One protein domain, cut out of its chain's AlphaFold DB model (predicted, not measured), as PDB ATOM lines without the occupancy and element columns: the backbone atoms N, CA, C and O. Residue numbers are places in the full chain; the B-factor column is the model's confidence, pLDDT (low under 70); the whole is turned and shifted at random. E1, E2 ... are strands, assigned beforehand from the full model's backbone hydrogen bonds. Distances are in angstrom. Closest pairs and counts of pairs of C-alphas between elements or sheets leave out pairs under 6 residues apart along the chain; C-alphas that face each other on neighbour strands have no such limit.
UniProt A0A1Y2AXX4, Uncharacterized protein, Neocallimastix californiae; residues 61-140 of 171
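What this domain is: This is residues 61 to 140 of the 171 residues of an uncharacterized protein of Neocallimastix californiae (UniProt A0A1Y2AXX4). There is little regular structure here: one strand hairpin, E1 then E2, makes one end of the body, the loops of residues 102 to 129 lie in its middle, and residues 61 to 75 make the other end. Residues 130 to 140 stick out as a free tail. Of 80 printed residues, 16 are in the two antiparallel strands, with no named helix; the class is all strand. The whole is loose, radius of gyration of the C-alphas 16.8 A, and flat, spanning 55 by 44 by 21 A.

How they stand to each other: Look at E1, residues 84 to 91, and E2, residues 94 to 101: this hairpin has a tight link and 151 degrees between directions. N 85 and O 100 are 2.8 A apart, within hydrogen-bond range.

Where its parts are: Find C-alpha 84 at (95.553, 64.357, 96.201); E1 runs 19.2 A and bends by 60 degrees at residue 88. E2 runs 21.9 A to C-alpha 101 at (99.174, 64.037, 93.338).

The domain as a whole: The C-alphas of Glu 80 and Thr 140, the farthest apart, are 56.2 A apart. The printed part has no cut. Check the pLDDT column: residues 61 to 87 and 130 to 140 are under 70.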
ATOM      1  N   ASN A  61     100.922  41.998  99.798       48.62
ATOM      2  CA  ASN A  61     100.614  41.373  98.511       48.62
ATOM      3  C   ASN A  61      99.554  42.190  97.754       48.62
ATOM      4  O   ASN A  61      98.848  43.006  98.335       48.62
ATOM      5  N   ALA A  62      99.350  41.906  96.461       45.62
ATOM      6  CA  ALA A  62      98.332  42.583  95.643       45.62
ATOM      7  C   ALA A  62      96.923  42.574  96.255       45.62
ATOM      8  O   ALA A  62      96.215  43.561  96.133       45.62
ATOM      9  N   ARG A  63      96.537  41.501  96.956       45.00
ATOM     10  CA  ARG A  63      95.226  41.395  97.630       45.00
ATOM     11  C   ARG A  63      95.140  42.182  98.936       45.00
ATOM     12  O   ARG A  63      94.042  42.402  99.433       45.00
ATOM     13  N   ASP A  64      96.287  42.560  99.487       51.00
ATOM     14  CA  ASP A  64      96.386  43.350 100.713       51.00
ATOM     15  C   ASP A  64      96.278  44.857 100.396       51.00
ATOM     16  O   ASP A  64      96.109  45.682 101.292       51.00
ATOM     17  N   CYS A  65      96.326  45.217  99.107       46.56
ATOM     18  CA  CYS A  65      96.075  46.557  98.596       46.56
ATOM     19  C   CYS A  65      94.583  46.758  98.306       46.56
ATOM     20  O   CYS A  65      93.977  45.961  97.595       46.56
ATOM     21  N   PHE A  66      94.001  47.872  98.763       48.31
ATOM     22  CA  PHE A  66      92.592  48.220  98.506       48.31
ATOM     23  C   PHE A  66      92.240  48.263  97.006       48.31
ATOM     24  O   PHE A  66      91.137  47.904  96.599       48.31
ATOM     25  N   SER A  67      93.204  48.641  96.166       47.69
ATOM     26  CA  SER A  67      93.092  48.649  94.704       47.69
ATOM     27  C   SER A  67      93.238  47.279  94.038       47.69
ATOM     28  O   SER A  67      93.161  47.178  92.813       47.69
ATOM     29  N   ASN A  68      93.514  46.232  94.818       50.62
ATOM     30  CA  ASN A  68      93.984  44.928  94.358       50.62
ATOM     31  C   ASN A  68      95.244  44.978  93.472       50.62
ATOM     32  O   ASN A  68      95.526  44.026  92.739       50.62
ATOM     33  N   ASN A  69      95.996  46.083  93.500       47.56
ATOM     34  CA  ASN A  69      97.110  46.310  92.592       47.56
ATOM     35  C   ASN A  69      98.366  46.690  93.382       47.56
ATOM     36  O   ASN A  69      98.450  47.776  93.955       47.56
ATOM     37  N   CYS A  70      99.326  45.764  93.417       48.12
ATOM     38  CA  CYS A  70     100.628  45.934  94.056       48.12
ATOM     39  C   CYS A  70     101.724  45.783  93.006       48.12
ATOM     40  O   CYS A  70     101.752  44.783  92.284       48.12
ATOM     41  N   VAL A  71     102.640  46.745  92.944       43.25
ATOM     42  CA  VAL A  71     103.839  46.668  92.106       43.25
ATOM     43  C   VAL A  71     105.044  46.854  93.017       43.25
ATOM     44  O   VAL A  71     105.181  47.884  93.656       43.25
ATOM     45  N   ASN A  72     105.908  45.839  93.111       41.72
ATOM     46  CA  ASN A  72     107.126  45.859  93.936       41.72
ATOM     47  C   ASN A  72     106.908  46.174  95.434       41.72
ATOM     48  O   ASN A  72     107.748  46.812  96.061       41.72
ATOM     49  N   GLY A  73     105.804  45.702  96.021       43.88
ATOM     50  CA  GLY A  73     105.502  45.910  97.448       43.88
ATOM     51  C   GLY A  73     104.791  47.230  97.757       43.88
ATOM     52  O   GLY A  73     104.570  47.536  98.925       43.88
ATOM     53  N   VAL A  74     104.416  47.980  96.720       45.75
ATOM     54  CA  VAL A  74     103.712  49.260  96.795       45.75
ATOM     55  C   VAL A  74     102.289  49.108  96.265       45.75
ATOM     56  O   VAL A  74     102.083  48.616  95.152       45.75
ATOM     57  N   CYS A  75     101.304  49.567  97.036       50.78
ATOM     58  CA  CYS A  75      99.896  49.551  96.649       50.78
ATOM     59  C   CYS A  75      99.535  50.764  95.785       50.78
ATOM     60  O   CYS A  75      99.550  51.891  96.264       50.78
ATOM     61  N   ILE A  76      99.130  50.536  94.533       52.56
ATOM     62  CA  ILE A  76      98.748  51.607  93.600       52.56
ATOM     63  C   ILE A  76      97.309  52.025  93.881       52.56
ATOM     64  O   ILE A  76      96.411  51.220  93.672       52.56
ATOM     65  N   THR A  77      97.061  53.252  94.318       56.03
ATOM     66  CA  THR A  77      95.807  53.651  94.977       56.03
ATOM     67  C   THR A  77      94.557  53.623  94.093       56.03
ATOM     68  O   THR A  77      93.619  52.931  94.475       56.03
ATOM     69  N   ASN A  78      94.505  54.265  92.919       57.09
ATOM     70  CA  ASN A  78      93.453  54.053  91.901       57.09
ATOM     71  C   ASN A  78      93.731  54.923  90.657       57.09
ATOM     72  O   ASN A  78      93.768  56.142  90.760       57.09
ATOM     73  N   LYS A  79      93.826  54.334  89.457       54.78
ATOM     74  CA  LYS A  79      94.027  55.098  88.204       54.78
ATOM     75  C   LYS A  79      92.853  56.009  87.826       54.78
ATOM     76  O   LYS A  79      93.056  56.973  87.097       54.78
ATOM     77  N   GLU A  80      91.642  55.653  88.242       58.91
ATOM     78  CA  GLU A  80      90.413  56.395  87.936       58.91
ATOM     79  C   GLU A  80      90.112  57.462  88.995       58.91
ATOM     80  O   GLU A  80      89.418  58.428  88.697       58.91
ATOM     81  N   ASN A  81      90.645  57.304  90.212       54.38
ATOM     82  CA  ASN A  81      90.413  58.195  91.352       54.38
ATOM     83  C   ASN A  81      91.718  58.404  92.143       54.38
ATOM     84  O   ASN A  81      91.871  57.822  93.220       54.38
ATOM     85  N   PRO A  82      92.671  59.179  91.606       59.12
ATOM     86  CA  PRO A  82      93.954  59.400  92.259       59.12
ATOM     87  C   PRO A  82      93.784  60.147  93.582       59.12
ATOM     88  O   PRO A  82      92.851  60.934  93.773       59.12
ATOM     89  N   VAL A  83      94.719  59.914  94.495       59.19
ATOM     90  CA  VAL A  83      94.773  60.634  95.765       59.19
ATOM     91  C   VAL A  83      95.491  61.971  95.573       59.19
ATOM     92  O   VAL A  83      96.535  62.047  94.921       59.19
ATOM     93  N   TYR A  84      94.956  63.024  96.198       60.84
ATOM     94  CA  TYR A  84      95.553  64.357  96.201       60.84
ATOM     95  C   TYR A  84      95.860  64.855  97.617       60.84
ATOM     96  O   TYR A  84      95.044  64.713  98.526       60.84
ATOM     97  N   ILE A  85      96.988  65.549  97.770       67.69
ATOM     98  CA  ILE A  85      97.329  66.389  98.920       67.69
ATOM     99  C   ILE A  85      97.076  67.847  98.545       67.69
ATOM    100  O   ILE A  85      97.694  68.389  97.625       67.69
ATOM    101  N   CYS A  86      96.186  68.508  99.280       67.88
ATOM    102  CA  CYS A  86      95.907  69.929  99.107       67.88
ATOM    103  C   CYS A  86      96.739  70.766 100.080       67.88
ATOM    104  O   CYS A  86      96.682  70.562 101.292       67.88
ATOM    105  N   ARG A  87      97.485  71.745  99.556       61.50
ATOM    106  CA  ARG A  87      98.269  72.689 100.361       61.50
ATOM    107  C   ARG A  87      98.087  74.135  99.893       61.50
ATOM    108  O   ARG A  87      97.863  74.369  98.701       61.50
ATOM    109  N   PRO A  88      98.198  75.122 100.798       71.62
ATOM    110  CA  PRO A  88      98.270  76.517 100.400       71.62
ATOM    111  C   PRO A  88      99.590  76.782  99.662       71.62
ATOM    112  O   PRO A  88     100.668  76.435 100.140       71.62
ATOM    113  N   VAL A  89      99.508  77.420  98.499       77.62
ATOM    114  CA  VAL A  89     100.637  77.871  97.681       77.62
ATOM    115  C   VAL A  89     100.525  79.373  97.450       77.62
ATOM    116  O   VAL A  89      99.426  79.920  97.336       77.62
ATOM    117  N   LYS A  90     101.669  80.057  97.392       82.69
ATOM    118  CA  LYS A  90     101.720  81.486  97.080       82.69
ATOM    119  C   LYS A  90     101.986  81.666  95.589       82.69
ATOM    120  O   LYS A  90     103.079  81.367  95.121       82.69
ATOM    121  N   GLU A  91     101.008  82.189  94.861       84.81
ATOM    122  CA  GLU A  91     101.118  82.497  93.432       84.81
ATOM    123  C   GLU A  91     100.807  83.974  93.212       84.81
ATOM    124  O   GLU A  91      99.759  84.450  93.637       84.81
ATOM    125  N   ASN A  92     101.699  84.710  92.543       91.31
ATOM    126  CA  ASN A  92     101.495  86.132  92.222       91.31
ATOM    127  C   ASN A  92     101.109  87.001  93.437       91.31
ATOM    128  O   ASN A  92     100.329  87.936  93.321       91.31
ATOM    129  N   SER A  93     101.686  86.704  94.604       92.31
ATOM    130  CA  SER A  93     101.393  87.361  95.892       92.31
ATOM    131  C   SER A  93     100.036  87.039  96.532       92.31
ATOM    132  O   SER A  93      99.762  87.560  97.610       92.31
ATOM    133  N   GLU A  94      99.251  86.127  95.963       87.56
ATOM    134  CA  GLU A  94      98.004  85.624  96.547       87.56
ATOM    135  C   GLU A  94      98.178  84.202  97.097       87.56
ATOM    136  O   GLU A  94      98.963  83.405  96.574       87.56
ATOM    137  N   ILE A  95      97.450  83.878  98.171       75.81
ATOM    138  CA  ILE A  95      97.402  82.522  98.732       75.81
ATOM    139  C   ILE A  95      96.282  81.761  98.029       75.81
ATOM    140  O   ILE A  95      95.120  82.155  98.102       75.81
ATOM    141  N   LYS A  96      96.629  80.650  97.383       73.38
ATOM    142  CA  LYS A  96      95.681  79.735  96.741       73.38
ATOM    143  C   LYS A  96      95.827  78.339  97.318       73.38
ATOM    144  O   LYS A  96      96.904  77.971  97.772       73.38
ATOM    145  N   VAL A  97      94.768  77.541  97.276       72.75
ATOM    146  CA  VAL A  97      94.847  76.111  97.604       72.75
ATOM    147  C   VAL A  97      95.112  75.345  96.315       72.75
ATOM    148  O   VAL A  97      94.359  75.488  95.353       72.75
ATOM    149  N   LYS A  98      96.177  74.541  96.290       76.62
ATOM    150  CA  LYS A  98      96.493  73.649  95.173       76.62
ATOM    151  C   LYS A  98      96.514  72.209  95.670       76.62
ATOM    152  O   LYS A  98      97.171  71.918  96.666       76.62
ATOM    153  N   CYS A  99      95.794  71.338  94.974       75.06
ATOM    154  CA  CYS A  99      95.767  69.902  95.227       75.06
ATOM    155  C   CYS A  99      96.696  69.202  94.238       75.06
ATOM    156  O   CYS A  99      96.608  69.438  93.033       75.06
ATOM    157  N   LEU A 100      97.624  68.412  94.767       83.31
ATOM    158  CA  LEU A 100      98.727  67.785  94.047       83.31
ATOM    159  C   LEU A 100      98.701  66.276  94.288       83.31
ATOM    160  O   LEU A 100      98.288  65.835  95.355       83.31
ATOM    161  N   LEU A 101      99.116  65.494  93.303       79.44
ATOM    162  CA  LEU A 101      99.174  64.037  93.338       79.44
ATOM    163  C   LEU A 101     100.179  63.545  94.377       79.44
ATOM    164  O   LEU A 101     101.264  64.109  94.517       79.44
ATOM    165  N   VAL A 102      99.825  62.486  95.096       81.00
ATOM    166  CA  VAL A 102     100.698  61.904  96.124       81.00
ATOM    167  C   VAL A 102     101.797  61.032  95.515       81.00
ATOM    168  O   VAL A 102     101.871  60.856  94.298       81.00
ATOM    169  N   LEU A 103     102.688  60.508  96.357       77.75
ATOM    170  CA  LEU A 103     103.712  59.555  95.925       77.75
ATOM    171  C   LEU A 103     103.073  58.372  95.195       77.75
ATOM    172  O   LEU A 103     101.986  57.933  95.549       77.75
ATOM    173  N   GLU A 104     103.765  57.882  94.171       77.75
ATOM    174  CA  GLU A 104     103.401  56.693  93.392       77.75
ATOM    175  C   GLU A 104     102.130  56.852  92.533       77.75
ATOM    176  O   GLU A 104     101.737  55.931  91.812       77.75
ATOM    177  N   GLU A 105     101.549  58.054  92.504       76.19
ATOM    178  CA  GLU A 105     100.491  58.430  91.570       76.19
ATOM    179  C   GLU A 105     101.039  58.833  90.199       76.19
ATOM    180  O   GLU A 105     102.179  59.286  90.047       76.19
ATOM    181  N   LYS A 106     100.191  58.695  89.174       84.06
ATOM    182  CA  LYS A 106     100.560  59.022  87.794       84.06
ATOM    183  C   LYS A 106     100.527  60.518  87.506       84.06
ATOM    184  O   LYS A 106      99.466  61.122  87.584       84.06
ATOM    185  N   CYS A 107     101.641  61.074  87.045       89.12
ATOM    186  CA  CYS A 107     101.820  62.504  86.775       89.12
ATOM    187  C   CYS A 107     102.191  62.784  85.314       89.12
ATOM    188  O   CYS A 107     102.659  61.892  84.614       89.12
ATOM    189  N   ASN A 108     102.010  64.025  84.851       94.56
ATOM    190  CA  ASN A 108     102.499  64.461  83.536       94.56
ATOM    191  C   ASN A 108     103.738  65.353  83.660       94.56
ATOM    192  O   ASN A 108     104.584  65.388  82.768       94.56
ATOM    193  N   GLU A 109     103.839  66.101  84.758       95.94
ATOM    194  CA  GLU A 109     104.925  67.038  85.015       95.94
ATOM    195  C   GLU A 109     105.158  67.222  86.521       95.94
ATOM    196  O   GLU A 109     104.286  66.965  87.347       95.94
ATOM    197  N   ASN A 110     106.343  67.710  86.896       93.50
ATOM    198  CA  ASN A 110     106.750  67.844  88.304       93.50
ATOM    199  C   ASN A 110     105.774  68.672  89.148       93.50
ATOM    200  O   ASN A 110     105.618  68.423  90.337       93.50
ATOM    201  N   LYS A 111     105.096  69.657  88.545       92.44
ATOM    202  CA  LYS A 111     104.159  70.530  89.266       92.44
ATOM    203  C   LYS A 111     102.847  69.842  89.649       92.44
ATOM    204  O   LYS A 111     102.036  70.498  90.315       92.44
ATOM    205  N   ASP A 112     102.633  68.614  89.178       90.38
ATOM    206  CA  ASP A 112     101.485  67.782  89.518       90.38
ATOM    207  C   ASP A 112     101.712  67.047  90.839       90.38
ATOM    208  O   ASP A 112     100.740  66.734  91.510       90.38
ATOM    209  N   CYS A 113     102.968  66.805  91.225       87.94
ATOM    210  CA  CYS A 113     103.330  66.032  92.407       87.94
ATOM    211  C   CYS A 113     103.347  66.889  93.680       87.94
ATOM    212  O   CYS A 113     103.721  68.066  93.670       87.94
ATOM    213  N   ALA A 114     102.909  66.298  94.786       87.25
ATOM    214  CA  ALA A 114     102.912  66.903  96.107       87.25
ATOM    215  C   ALA A 114     104.312  66.884  96.738       87.25
ATOM    216  O   ALA A 114     105.223  66.190  96.287       87.25
ATOM    217  N   ASP A 115     104.467  67.657  97.813       83.12
ATOM    218  CA  ASP A 115     105.685  67.695  98.627       83.12
ATOM    219  C   ASP A 115     106.955  67.993  97.815       83.12
ATOM    220  O   ASP A 115     106.969  68.981  97.073       83.12
ATOM    221  N   ASN A 116     108.006  67.192  98.009       83.12
ATOM    222  CA  ASN A 116     109.290  67.266  97.308       83.12
ATOM    223  C   ASN A 116     109.395  66.197  96.206       83.12
ATOM    224  O   ASN A 116     110.498  65.830  95.808       83.12
ATOM    225  N   ALA A 117     108.265  65.648  95.750       85.75
ATOM    226  CA  ALA A 117     108.269  64.627  94.716       85.75
ATOM    227  C   ALA A 117     108.432  65.236  93.314       85.75
ATOM    228  O   ALA A 117     107.887  66.299  93.005       85.75
ATOM    229  N   SER A 118     109.163  64.537  92.448       93.31
ATOM    230  CA  SER A 118     109.314  64.833  91.025       93.31
ATOM    231  C   SER A 118     108.538  63.815  90.189       93.31
ATOM    232  O   SER A 118     108.302  62.679  90.605       93.31
ATOM    233  N   CYS A 119     108.121  64.228  88.993       92.06
ATOM    234  CA  CYS A 119     107.501  63.325  88.041       92.06
ATOM    235  C   CYS A 119     108.591  62.603  87.248       92.06
ATOM    236  O   CYS A 119     109.350  63.218  86.496       92.06
ATOM    237  N   THR A 120     108.683  61.287  87.419       90.62
ATOM    238  CA  THR A 120     109.675  60.465  86.716       90.62
ATOM    239  C   THR A 120     109.383  60.357  85.221       90.62
ATOM    240  O   THR A 120     108.277  60.619  84.750       90.62
ATOM    241  N   LYS A 121     110.356  59.844  84.456       89.69
ATOM    242  CA  LYS A 121     110.167  59.479  83.038       89.69
ATOM    243  C   LYS A 121     109.074  58.425  82.819       89.69
ATOM    244  O   LYS A 121     108.568  58.298  81.709       89.69
ATOM    245  N   GLU A 122     108.725  57.671  83.859       86.88
ATOM    246  CA  GLU A 122     107.648  56.678  83.838       86.88
ATOM    247  C   GLU A 122     106.278  57.284  84.175       86.88
ATOM    248  O   GLU A 122     105.287  56.555  84.243       86.88
ATOM    249  N   ASN A 123     106.203  58.616  84.308       91.31
ATOM    250  CA  ASN A 123     104.997  59.367  84.643       91.31
ATOM    251  C   ASN A 123     104.451  58.980  86.020       91.31
ATOM    252  O   ASN A 123     103.256  58.731  86.162       91.31
ATOM    253  N   VAL A 124     105.334  58.886  87.020       85.62
ATOM    254  CA  VAL A 124     104.994  58.563  88.415       85.62
ATOM    255  C   VAL A 124     105.688  59.541  89.364       85.62
ATOM    256  O   VAL A 124     106.872  59.824  89.166       85.62
ATOM    257  N   CYS A 125     104.972  60.043  90.372       81.81
ATOM    258  CA  CYS A 125     105.522  60.919  91.408       81.81
ATOM    259  C   CYS A 125     106.429  60.140  92.369       81.81
ATOM    260  O   CYS A 125     105.967  59.211  93.030       81.81
ATOM    261  N   VAL A 126     107.699  60.527  92.497       86.38
ATOM    262  CA  VAL A 126     108.648  59.908  93.442       86.38
ATOM    263  C   VAL A 126     109.447  60.969  94.183       86.38
ATOM    264  O   VAL A 126     109.720  62.035  93.637       86.38
ATOM    265  N   ILE A 127     109.861  60.680  95.415       86.19
ATOM    266  CA  ILE A 127     110.882  61.486  96.088       86.19
ATOM    267  C   ILE A 127     112.233  60.992  95.590       86.19
ATOM    268  O   ILE A 127     112.641  59.868  95.883       86.19
ATOM    269  N   GLU A 128     112.921  61.831  94.823       78.75
ATOM    270  CA  GLU A 128     114.344  61.635  94.600       78.75
ATOM    271  C   GLU A 128     115.039  61.889  95.934       78.75
ATOM    272  O   GLU A 128     115.139  63.019  96.409       78.75
ATOM    273  N   TYR A 129     115.480  60.807  96.569       75.62
ATOM    274  CA  TYR A 129     116.481  60.920  97.608       75.62
ATOM    275  C   TYR A 129     117.731  61.435  96.911       75.62
ATOM    276  O   TYR A 129     118.430  60.667  96.244       75.62
ATOM    277  N   GLU A 130     118.011  62.733  97.045       69.06
ATOM    278  CA  GLU A 130     119.396  63.168  96.974       69.06
ATOM    279  C   GLU A 130     120.114  62.266  97.977       69.06
ATOM    280  O   GLU A 130     119.727  62.275  99.155       69.06
ATOM    281  N   PRO A 131     121.040  61.386  97.539       60.06
ATOM    282  CA  PRO A 131     121.849  60.674  98.502       60.06
ATOM    283  C   PRO A 131     122.437  61.790  99.337       60.06
ATOM    284  O   PRO A 131     123.099  62.664  98.770       60.06
ATOM    285  N   GLU A 132     122.106  61.827 100.634       60.94
ATOM    286  CA  GLU A 132     122.812  62.704 101.550       60.94
ATOM    287  C   GLU A 132     124.264  62.463 101.189       60.94
ATOM    288  O   GLU A 132     124.708  61.308 101.245       60.94
ATOM    289  N   GLU A 133     124.945  63.488 100.653       55.00
ATOM    290  CA  GLU A 133     126.381  63.414 100.486       55.00
ATOM    291  C   GLU A 133     126.816  63.048 101.880       55.00
ATOM    292  O   GLU A 133     126.698  63.858 102.806       55.00
ATOM    293  N   TYR A 134     127.157  61.768 102.053       51.66
ATOM    294  CA  TYR A 134     127.638  61.275 103.307       51.66
ATOM    295  C   TYR A 134     128.866  62.131 103.426       51.66
ATOM    296  O   TYR A 134     129.824  61.970 102.666       51.66
ATOM    297  N   SER A 135     128.774  63.147 104.278       53.41
ATOM    298  CA  SER A 135     129.923  63.860 104.738       53.41
ATOM    299  C   SER A 135     130.671  62.743 105.434       53.41
ATOM    300  O   SER A 135     130.487  62.480 106.623       53.41
ATOM    301  N   GLU A 136     131.495  62.023 104.668       57.19
ATOM    302  CA  GLU A 136     132.765  61.573 105.149       57.19
ATOM    303  C   GLU A 136     133.293  62.844 105.785       57.19
ATOM    304  O   GLU A 136     133.779  63.763 105.125       57.19
ATOM    305  N   LYS A 137     133.099  62.945 107.101       54.91
ATOM    306  CA  LYS A 137     134.029  63.628 107.966       54.91
ATOM    307  C   LYS A 137     135.340  62.972 107.600       54.91
ATOM    308  O   LYS A 137     135.692  61.938 108.165       54.91
ATOM    309  N   GLN A 138     135.968  63.517 106.563       57.84
ATOM    310  CA  GLN A 138     137.236  63.103 106.037       57.84
ATOM    311  C   GLN A 138     138.131  63.270 107.240       57.84
ATOM    312  O   GLN A 138     138.387  64.390 107.685       57.84
ATOM    313  N   SER A 139     138.388  62.137 107.890       61.88
ATOM    314  CA  SER A 139     139.011  62.083 109.194       61.88
ATOM    315  C   SER A 139     140.264  62.928 109.068       61.88
ATOM    316  O   SER A 139     141.132  62.602 108.271       61.88
ATOM    317  N   THR A 140     140.326  64.071 109.752       62.59
ATOM    318  CA  THR A 140     141.483  64.981 109.708       62.59
ATOM    319  C   THR A 140     142.667  64.401 110.486       62.59
ATOM    320  O   THR A 140     143.775  64.934 110.450       62.59
TER     321      THR A 140